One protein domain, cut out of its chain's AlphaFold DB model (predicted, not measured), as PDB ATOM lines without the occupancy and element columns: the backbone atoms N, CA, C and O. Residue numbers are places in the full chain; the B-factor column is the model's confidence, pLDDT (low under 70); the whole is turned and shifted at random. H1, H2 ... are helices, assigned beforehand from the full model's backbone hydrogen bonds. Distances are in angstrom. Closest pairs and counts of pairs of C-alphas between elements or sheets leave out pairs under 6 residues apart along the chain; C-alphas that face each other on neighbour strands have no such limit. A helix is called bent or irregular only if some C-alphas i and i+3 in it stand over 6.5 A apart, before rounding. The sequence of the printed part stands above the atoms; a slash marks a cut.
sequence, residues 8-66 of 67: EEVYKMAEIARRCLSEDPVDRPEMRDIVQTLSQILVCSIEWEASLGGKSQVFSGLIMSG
ATOM      1  N   GLU A   8     -13.294  40.798  30.361       92.06
ATOM      2  CA  GLU A   8     -13.791  42.123  30.744       92.06
ATOM      3  C   GLU A   8     -14.859  42.037  31.840       92.06
ATOM      4  O   GLU A   8     -14.869  42.833  32.779       92.06
ATOM      5  N   GLU A   9     -15.712  41.015  31.790       93.12
ATOM      6  CA  GLU A   9     -16.804  40.844  32.751       93.12
ATOM      7  C   GLU A   9     -16.262  40.395  34.107       93.12
ATOM      8  O   GLU A   9     -16.768  40.801  35.154       93.12
ATOM      9  N   VAL A  10     -15.169  39.632  34.102       93.00
ATOM     10  CA  VAL A  10     -14.448  39.275  35.326       93.00
ATOM     11  C   VAL A  10     -13.703  40.467  35.913       93.00
ATOM     12  O   VAL A  10     -13.719  40.631  37.132       93.00
ATOM     13  N   TYR A  11     -13.119  41.342  35.088       95.06
ATOM     14  CA  TYR A  11     -12.562  42.602  35.585       95.06
ATOM     15  C   TYR A  11     -13.636  43.487  36.219       95.06
ATOM     16  O   TYR A  11     -13.429  43.983  37.324       95.06
ATOM     17  N   LYS A  12     -14.806  43.629  35.585       95.75
ATOM     18  CA  LYS A  12     -15.940  44.369  36.165       95.75
ATOM     19  C   LYS A  12     -16.399  43.761  37.491       95.75
ATOM     20  O   LYS A  12     -16.646  44.505  38.437       95.75
ATOM     21  N   MET A  13     -16.474  42.429  37.581       96.00
ATOM     22  CA  MET A  13     -16.820  41.726  38.821       96.00
ATOM     23  C   MET A  13     -15.802  41.997  39.937       96.00
ATOM     24  O   MET A  13     -16.177  42.287  41.073       96.00
ATOM     25  N   ALA A  14     -14.508  41.928  39.621       97.25
ATOM     26  CA  ALA A  14     -13.451  42.217  40.583       97.25
ATOM     27  C   ALA A  14     -13.489  43.683  41.037       97.25
ATOM     28  O   ALA A  14     -13.351  43.968  42.224       97.25
ATOM     29  N   GLU A  15     -13.726  44.609  40.108       97.38
ATOM     30  CA  GLU A  15     -13.781  46.039  40.395       97.38
ATOM     31  C   GLU A  15     -14.978  46.407  41.280       97.38
ATOM     32  O   GLU A  15     -14.802  47.121  42.268       97.38
ATOM     33  N   ILE A  16     -16.180  45.885  41.002       97.94
ATOM     34  CA  ILE A  16     -17.338  46.150  41.868       97.94
ATOM     35  C   ILE A  16     -17.126  45.551  43.264       97.94
ATOM     36  O   ILE A  16     -17.390  46.228  44.254       97.94
ATOM     37  N   ALA A  17     -16.561  44.341  43.366       98.12
ATOM     38  CA  ALA A  17     -16.232  43.726  44.651       98.12
ATOM     39  C   ALA A  17     -15.211  44.563  45.440       98.12
ATOM     40  O   ALA A  17     -15.403  44.815  46.631       98.12
ATOM     41  N   ARG A  18     -14.162  45.055  44.770       98.19
ATOM     42  CA  ARG A  18     -13.155  45.941  45.364       98.19
ATOM     43  C   ARG A  18     -13.783  47.235  45.883       98.19
ATOM     44  O   ARG A  18     -13.480  47.643  46.998       98.19
ATOM     45  N   ARG A  19     -14.667  47.869  45.106       98.00
ATOM     46  CA  ARG A  19     -15.354  49.106  45.514       98.00
ATOM     47  C   ARG A  19     -16.307  48.892  46.691       98.00
ATOM     48  O   ARG A  19     -16.345  49.726  47.587       98.00
ATOM     49  N   CYS A  20     -17.027  47.770  46.740       98.38
ATOM     50  CA  CYS A  20     -17.863  47.411  47.892       98.38
ATOM     51  C   CYS A  20     -17.064  47.295  49.201       98.38
ATOM     52  O   CYS A  20     -17.605  47.548  50.275       98.38
ATOM     53  N   LEU A  21     -15.787  46.925  49.103       97.81
ATOM     54  CA  LEU A  21     -14.862  46.777  50.226       97.81
ATOM     55  C   LEU A  21     -14.026  48.039  50.490       97.81
ATOM     56  O   LEU A  21     -13.039  47.954  51.214       97.81
ATOM     57  N   SER A  22     -14.381  49.194  49.914       98.19
ATOM     58  CA  SER A  22     -13.631  50.423  50.181       98.19
ATOM     59  C   SER A  22     -13.650  50.772  51.674       98.19
ATOM     60  O   SER A  22     -14.699  50.702  52.329       98.19
ATOM     61  N   GLU A  23     -12.488  51.151  52.205       97.69
ATOM     62  CA  GLU A  23     -12.340  51.621  53.587       97.69
ATOM     63  C   GLU A  23     -13.162  52.891  53.812       97.69
ATOM     64  O   GLU A  23     -13.876  52.992  54.810       97.69
ATOM     65  N   ASP A  24     -13.127  53.815  52.846       97.50
ATOM     66  CA  ASP A  24     -13.969  55.005  52.864       97.50
ATOM     67  C   ASP A  24     -15.406  54.647  52.435       97.50
ATOM     68  O   ASP A  24     -15.618  54.190  51.302       97.50
ATOM     69  N   PRO A  25     -16.418  54.840  53.303       96.06
ATOM     70  CA  PRO A  25     -17.809  54.578  52.960       96.06
ATOM     71  C   PRO A  25     -18.312  55.368  51.750       96.06
ATOM     72  O   PRO A  25     -19.210  54.873  51.072       96.06
ATOM     73  N   VAL A  26     -17.762  56.555  51.461       96.50
ATOM     74  CA  VAL A  26     -18.234  57.389  50.336       96.50
ATOM     75  C   VAL A  26     -17.854  56.812  48.971       96.50
ATOM     76  O   VAL A  26     -18.498  57.118  47.972       96.50
ATOM     77  N   ASP A  27     -16.832  55.954  48.929       96.81
ATOM     78  CA  ASP A  27     -16.372  55.291  47.707       96.81
ATOM     79  C   ASP A  27     -17.152  54.004  47.402       96.81
ATOM     80  O   ASP A  27     -17.070  53.457  46.288       96.81
ATOM     81  N   ARG A  28     -17.902  53.497  48.391       98.38
ATOM     82  CA  ARG A  28     -18.724  52.301  48.224       98.38
ATOM     83  C   ARG A  28     -19.885  52.621  47.280       98.38
ATOM     84  O   ARG A  28     -20.522  53.662  47.409       98.38
ATOM     85  N   PRO A  29     -20.168  51.743  46.310       98.25
ATOM     86  CA  PRO A  29     -21.240  51.967  45.359       98.25
ATOM     87  C   PRO A  29     -22.606  51.809  46.032       98.25
ATOM     88  O   PRO A  29     -22.779  51.006  46.951       98.25
ATOM     89  N   GLU A  30     -23.597  52.528  45.515       98.19
ATOM     90  CA  GLU A  30     -24.989  52.344  45.908       98.19
ATOM     91  C   GLU A  30     -25.481  50.949  45.505       98.19
ATOM     92  O   GLU A  30     -25.092  50.400  44.470       98.19
ATOM     93  N   MET A  31     -26.421  50.384  46.271       97.50
ATOM     94  CA  MET A  31     -27.000  49.069  45.953       97.50
ATOM     95  C   MET A  31     -27.609  49.016  44.546       97.50
ATOM     96  O   MET A  31     -27.546  47.979  43.887       97.50
ATOM     97  N   ARG A  32     -28.151  50.139  44.060       97.12
ATOM     98  CA  ARG A  32     -28.612  50.300  42.673       97.12
ATOM     99  C   ARG A  32     -27.506  49.981  41.665       97.12
ATOM    100  O   ARG A  32     -27.743  49.213  40.734       97.12
ATOM    101  N   ASP A  33     -26.329  50.564  41.855       97.25
ATOM    102  CA  ASP A  33     -25.208  50.453  40.921       97.25
ATOM    103  C   ASP A  33     -24.604  49.045  40.971       97.25
ATOM    104  O   ASP A  33     -24.246  48.475  39.935       97.25
ATOM    105  N   ILE A  34     -24.564  48.444  42.168       97.69
ATOM    106  CA  ILE A  34     -24.163  47.045  42.370       97.69
ATOM    107  C   ILE A  34     -25.095  46.119  41.585       97.69
ATOM    108  O   ILE A  34     -24.634  45.336  40.757       97.69
ATOM    109  N   VAL A  35     -26.410  46.223  41.809       96.75
ATOM    110  CA  VAL A  35     -27.404  45.365  41.148       96.75
ATOM    111  C   VAL A  35     -27.370  45.555  39.634       96.75
ATOM    112  O   VAL A  35     -27.414  44.568  38.900       96.75
ATOM    113  N   GLN A  36     -27.234  46.790  39.147       95.75
ATOM    114  CA  GLN A  36     -27.105  47.064  37.716       95.75
ATOM    115  C   GLN A  36     -25.861  46.390  37.117       95.75
ATOM    116  O   GLN A  36     -25.969  45.714  36.093       95.75
ATOM    117  N   THR A  37     -24.704  46.520  37.769       96.75
ATOM    118  CA  THR A  37     -23.440  45.929  37.300       96.75
ATOM    119  C   THR A  37     -23.514  44.402  37.283       96.75
ATOM    120  O   THR A  37     -23.180  43.771  36.280       96.75
ATOM    121  N   LEU A  38     -24.016  43.792  38.361       96.19
ATOM    122  CA  LEU A  38     -24.174  42.339  38.451       96.19
ATOM    123  C   LEU A  38     -25.188  41.805  37.431       96.19
ATOM    124  O   LEU A  38     -24.966  40.740  36.859       96.19
ATOM    125  N   SER A  39     -26.260  42.551  37.151       94.56
ATOM    126  CA  SER A  39     -27.249  42.175  36.131       94.56
ATOM    127  C   SER A  39     -26.638  42.154  34.730       94.56
ATOM    128  O   SER A  39     -26.907  41.239  33.957       94.56
ATOM    129  N   GLN A  40     -25.779  43.124  34.403       93.06
ATOM    130  CA  GLN A  40     -25.052  43.143  33.129       93.06
ATOM    131  C   GLN A  40     -24.090  41.958  33.013       93.06
ATOM    132  O   GLN A  40     -24.098  41.265  31.999       93.06
ATOM    133  N   ILE A  41     -23.310  41.679  34.064       94.06
ATOM    134  CA  ILE A  41     -22.396  40.527  34.086       94.06
ATOM    135  C   ILE A  41     -23.172  39.216  33.920       94.06
ATOM    136  O   ILE A  41     -22.731  38.330  33.186       94.06
ATOM    137  N   LEU A  42     -24.339  39.099  34.559       91.31
ATOM    138  CA  LEU A  42     -25.207  37.935  34.427       91.31
ATOM    139  C   LEU A  42     -25.662  37.726  32.977       91.31
ATOM    140  O   LEU A  42     -25.522  36.622  32.456       91.31
ATOM    141  N   VAL A  43     -26.163  38.775  32.315       89.12
ATOM    142  CA  VAL A  43     -26.579  38.696  30.905       89.12
ATOM    143  C   VAL A  43     -25.406  38.284  30.015       89.12
ATOM    144  O   VAL A  43     -25.533  37.317  29.268       89.12
ATOM    145  N   CYS A  44     -24.243  38.927  30.155       90.12
ATOM    146  CA  CYS A  44     -23.056  38.569  29.373       90.12
ATOM    147  C   CYS A  44     -22.594  37.124  29.629       90.12
ATOM    148  O   CYS A  44     -22.140  36.449  28.707       90.12
ATOM    149  N   SER A  45     -22.731  36.630  30.863       87.44
ATOM    150  CA  SER A  45     -22.395  35.243  31.207       87.44
ATOM    151  C   SER A  45     -23.322  34.253  30.495       87.44
ATOM    152  O   SER A  45     -22.844  33.279  29.920       87.44
ATOM    153  N   ILE A  46     -24.629  34.536  30.459       85.44
ATOM    154  CA  ILE A  46     -25.626  33.721  29.744       85.44
ATOM    155  C   ILE A  46     -25.349  33.721  28.236       85.44
ATOM    156  O   ILE A  46     -25.353  32.664  27.603       85.44
ATOM    157  N   GLU A  47     -25.095  34.893  27.650       85.75
ATOM    158  CA  GLU A  47     -24.794  35.029  26.219       85.75
ATOM    159  C   GLU A  47     -23.518  34.277  25.831       85.75
ATOM    160  O   GLU A  47     -23.484  33.573  24.817       85.75
ATOM    161  N   TRP A  48     -22.475  34.378  26.656       86.81
ATOM    162  CA  TRP A  48     -21.232  33.651  26.441       86.81
ATOM    163  C   TRP A  48     -21.443  32.132  26.520       86.81
ATOM    164  O   TRP A  48     -21.002  31.417  25.619       86.81
ATOM    165  N   GLU A  49     -22.175  31.630  27.519       83.31
ATOM    166  CA  GLU A  49     -22.503  30.200  27.623       83.31
ATOM    167  C   GLU A  49     -23.307  29.701  26.412       83.31
ATOM    168  O   GLU A  49     -23.020  28.626  25.871       83.31
ATOM    169  N   ALA A  50     -24.273  30.496  25.941       82.94
ATOM    170  CA  ALA A  50     -25.048  30.194  24.741       82.94
ATOM    171  C   ALA A  50     -24.167  30.147  23.480       82.94
ATOM    172  O   ALA A  50     -24.341  29.257  22.645       82.94
ATOM    173  N   SER A  51     -23.176  31.042  23.361       83.62
ATOM    174  CA  SER A  51     -22.235  31.068  22.228       83.62
ATOM    175  C   SER A  51     -21.377  29.799  22.114       83.62
ATOM    176  O   SER A  51     -20.940  29.440  21.022       83.62
ATOM    177  N   LEU A  52     -21.180  29.084  23.227       83.56
ATOM    178  CA  LEU A  52     -20.458  27.810  23.285       83.56
ATOM    179  C   LEU A  52     -21.346  26.587  22.995       83.56
ATOM    180  O   LEU A  52     -20.865  25.455  23.051       83.56
ATOM    181  N   GLY A  53     -22.641  26.782  22.720       75.81
ATOM    182  CA  GLY A  53     -23.611  25.692  22.584       75.81
ATOM    183  C   GLY A  53     -23.995  25.043  23.922       75.81
ATOM    184  O   GLY A  53     -24.532  23.931  23.940       75.81
ATOM    185  N   GLY A  54     -23.712  25.710  25.047       65.38
ATOM    186  CA  GLY A  54     -24.047  25.240  26.389       65.38
ATOM    187  C   GLY A  54     -25.551  25.319  26.680       65.38
ATOM    188  O   GLY A  54     -26.217  26.290  26.339       65.38
ATOM    189  N   LYS A  55     -26.102  24.299  27.354       57.25
ATOM    190  CA  LYS A  55     -27.520  24.219  27.775       57.25
ATOM    191  C   LYS A  55     -27.758  24.749  29.195       57.25
ATOM    192  O   LYS A  55     -28.599  24.210  29.912       57.25
ATOM    193  N   SER A  56     -26.970  25.717  29.651       58.06
ATOM    194  CA  SER A  56     -26.997  26.133  31.054       58.06
ATOM    195  C   SER A  56     -28.385  26.655  31.445       58.06
ATOM    196  O   SER A  56     -28.861  27.669  30.946       58.06
ATOM    197  N   GLN A  57     -29.068  25.910  32.316       55.34
ATOM    198  CA  GLN A  57     -30.349  26.289  32.926       55.34
ATOM    199  C   GLN A  57     -30.144  27.150  34.183       55.34
ATOM    200  O   GLN A  57     -31.107  27.459  34.876       55.34
ATOM    201  N   VAL A  58     -28.894  27.500  34.510       58.62
ATOM    202  CA  VAL A  58     -28.515  28.001  35.839       58.62
ATOM    203  C   VAL A  58     -29.140  29.371  36.131       58.62
ATOM    204  O   VAL A  58     -29.455  29.662  37.281       58.62
ATOM    205  N   PHE A  59     -29.412  30.180  35.101       56.28
ATOM    206  CA  PHE A  59     -29.878  31.561  35.279       56.28
ATOM    207  C   PHE A  59     -31.171  31.933  34.537       56.28
ATOM    208  O   PHE A  59     -31.704  33.022  34.757       56.28
ATOM    209  N   SER A  60     -31.741  31.032  33.729       57.53
ATOM    210  CA  SER A  60     -32.986  31.289  32.982       57.53
ATOM    211  C   SER A  60     -34.181  31.631  33.889       57.53
ATOM    212  O   SER A  60     -35.080  32.362  33.479       57.53
ATOM    213  N   GLY A  61     -34.181  31.154  35.141       53.94
ATOM    214  CA  GLY A  61     -35.243  31.427  36.119       53.94
ATOM    215  C   GLY A  61     -35.210  32.825  36.752       53.94
ATOM    216  O   GLY A  61     -36.250  33.309  37.194       53.94
ATOM    217  N   LEU A  62     -34.057  33.507  36.774       57.09
ATOM    218  CA  LEU A  62     -33.918  34.815  37.437       57.09
ATOM    219  C   LEU A  62     -34.497  35.964  36.603       57.09
ATOM    220  O   LEU A  62     -35.050  36.907  37.160       57.09
ATOM    221  N   ILE A  63     -34.438  35.867  35.271       55.34
ATOM    222  CA  ILE A  63     -35.003  36.882  34.367       55.34
ATOM    223  C   ILE A  63     -36.538  36.778  34.294       55.34
ATOM    224  O   ILE A  63     -37.222  37.782  34.105       55.34
ATOM    225  N   MET A  64     -37.108  35.585  34.492       52.84
ATOM    226  CA  MET A  64     -38.562  35.380  34.438       52.84
ATOM    227  C   MET A  64     -39.308  35.805  35.708       52.84
ATOM    228  O   MET A  64     -40.497  36.095  35.621       52.84
ATOM    229  N   SER A  65     -38.640  35.859  36.863       52.38
ATOM    230  CA  SER A  65     -39.279  36.208  38.141       52.38
ATOM    231  C   SER A  65     -39.341  37.718  38.423       52.38
ATOM    232  O   SER A  65     -39.842  38.114  39.471       52.38
ATOM    233  N   GLY A  66     -38.812  38.555  37.524       53.50
ATOM    234  CA  GLY A  66     -38.794  40.019  37.648       53.50
ATOM    235  C   GLY A  66     -39.928  40.752  36.918       53.50
ATOM    236  O   GLY A  66     -39.786  41.948  36.669       53.50
TER     237      GLY A  66
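What this domain is: This is residues 8 to 66 of the 67 residues of the protein "LysM domain receptor-like kinase 3 isoform X1" of Prunus yedoensis var. nudiflora (UniProt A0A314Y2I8). A long helix, H2, and a shorter one, H1, lie side by side as a helical hairpin with unequal arms; beyond H2's last residue the backbone folds back on the side of H2 away from H1 and ends in a small helix, H3, which does not reach H2 closely. Residues 47 to 53, of which 47 to 51 belong to H2, stick out free at one end. The printed part has 59 residues, with three named helices in the order H1, H2, H3 and no named strand; the class is all helix. The whole is loose, with a radius of gyration of the C-alphas of 13.8 A, and flat, spanning 43 by 25 by 12 A.

Where its parts are: H2 is the longest helix, residues 31 to 51, and measures 30.2 A from C-alpha 31 at (-27.000, 49.069, 45.953) to C-alpha 51 at (-22.235, 31.068, 22.228). H1, residues 8 to 20, measures 18.4 A and begins with C-alpha 8 at (-13.791, 42.123, 30.744). H3, residues 60 to 64, is short and ends with C-alpha 64 at (-38.562, 35.380, 34.438). H3 is neither bent nor irregular, but only just: C-alphas 60 and 63 are 6.1 A apart.

How they stand to each other: H2 and H1 touch, with 9 pairs of C-alphas within 8 A. Their closest C-alphas are those of Ile 41 and Glu 9, 5.8 A apart. The two helices form a helical hairpin: they run opposite ways at a shallow tilt of 21 degrees, and their centres are 11.7 A apart. H2 and H3 are near each other, with 5 pairs of C-alphas within 10 A, and their closest C-alphas are 8.4 A apart. H1 and H3 are apart. In H1 and H2 every O i to N i+4 pair is within hydrogen-bond range; in H3 0 of 1 such pairs is, and 0 of 2 O i to N i+3 pairs.

The domain as a whole: The two C-alphas farthest apart are those of Asp 24 and Gly 53, at 43.2 A, and the first and last printed C-alphas, of Glu 8 and Gly 66, are 26.0 A apart. The printed part has no cut, and it runs from residue 8 to residue 66 of a chain of 67 residues. The link from H1 to H2, with 10 residues between them, is short, and so is the link from H2 to H3, with 8. The mean pLDDT of the printed part is 85.4; the model's confidence is low, under 70, at residues 54 to 66, and the mean over H3 is 55.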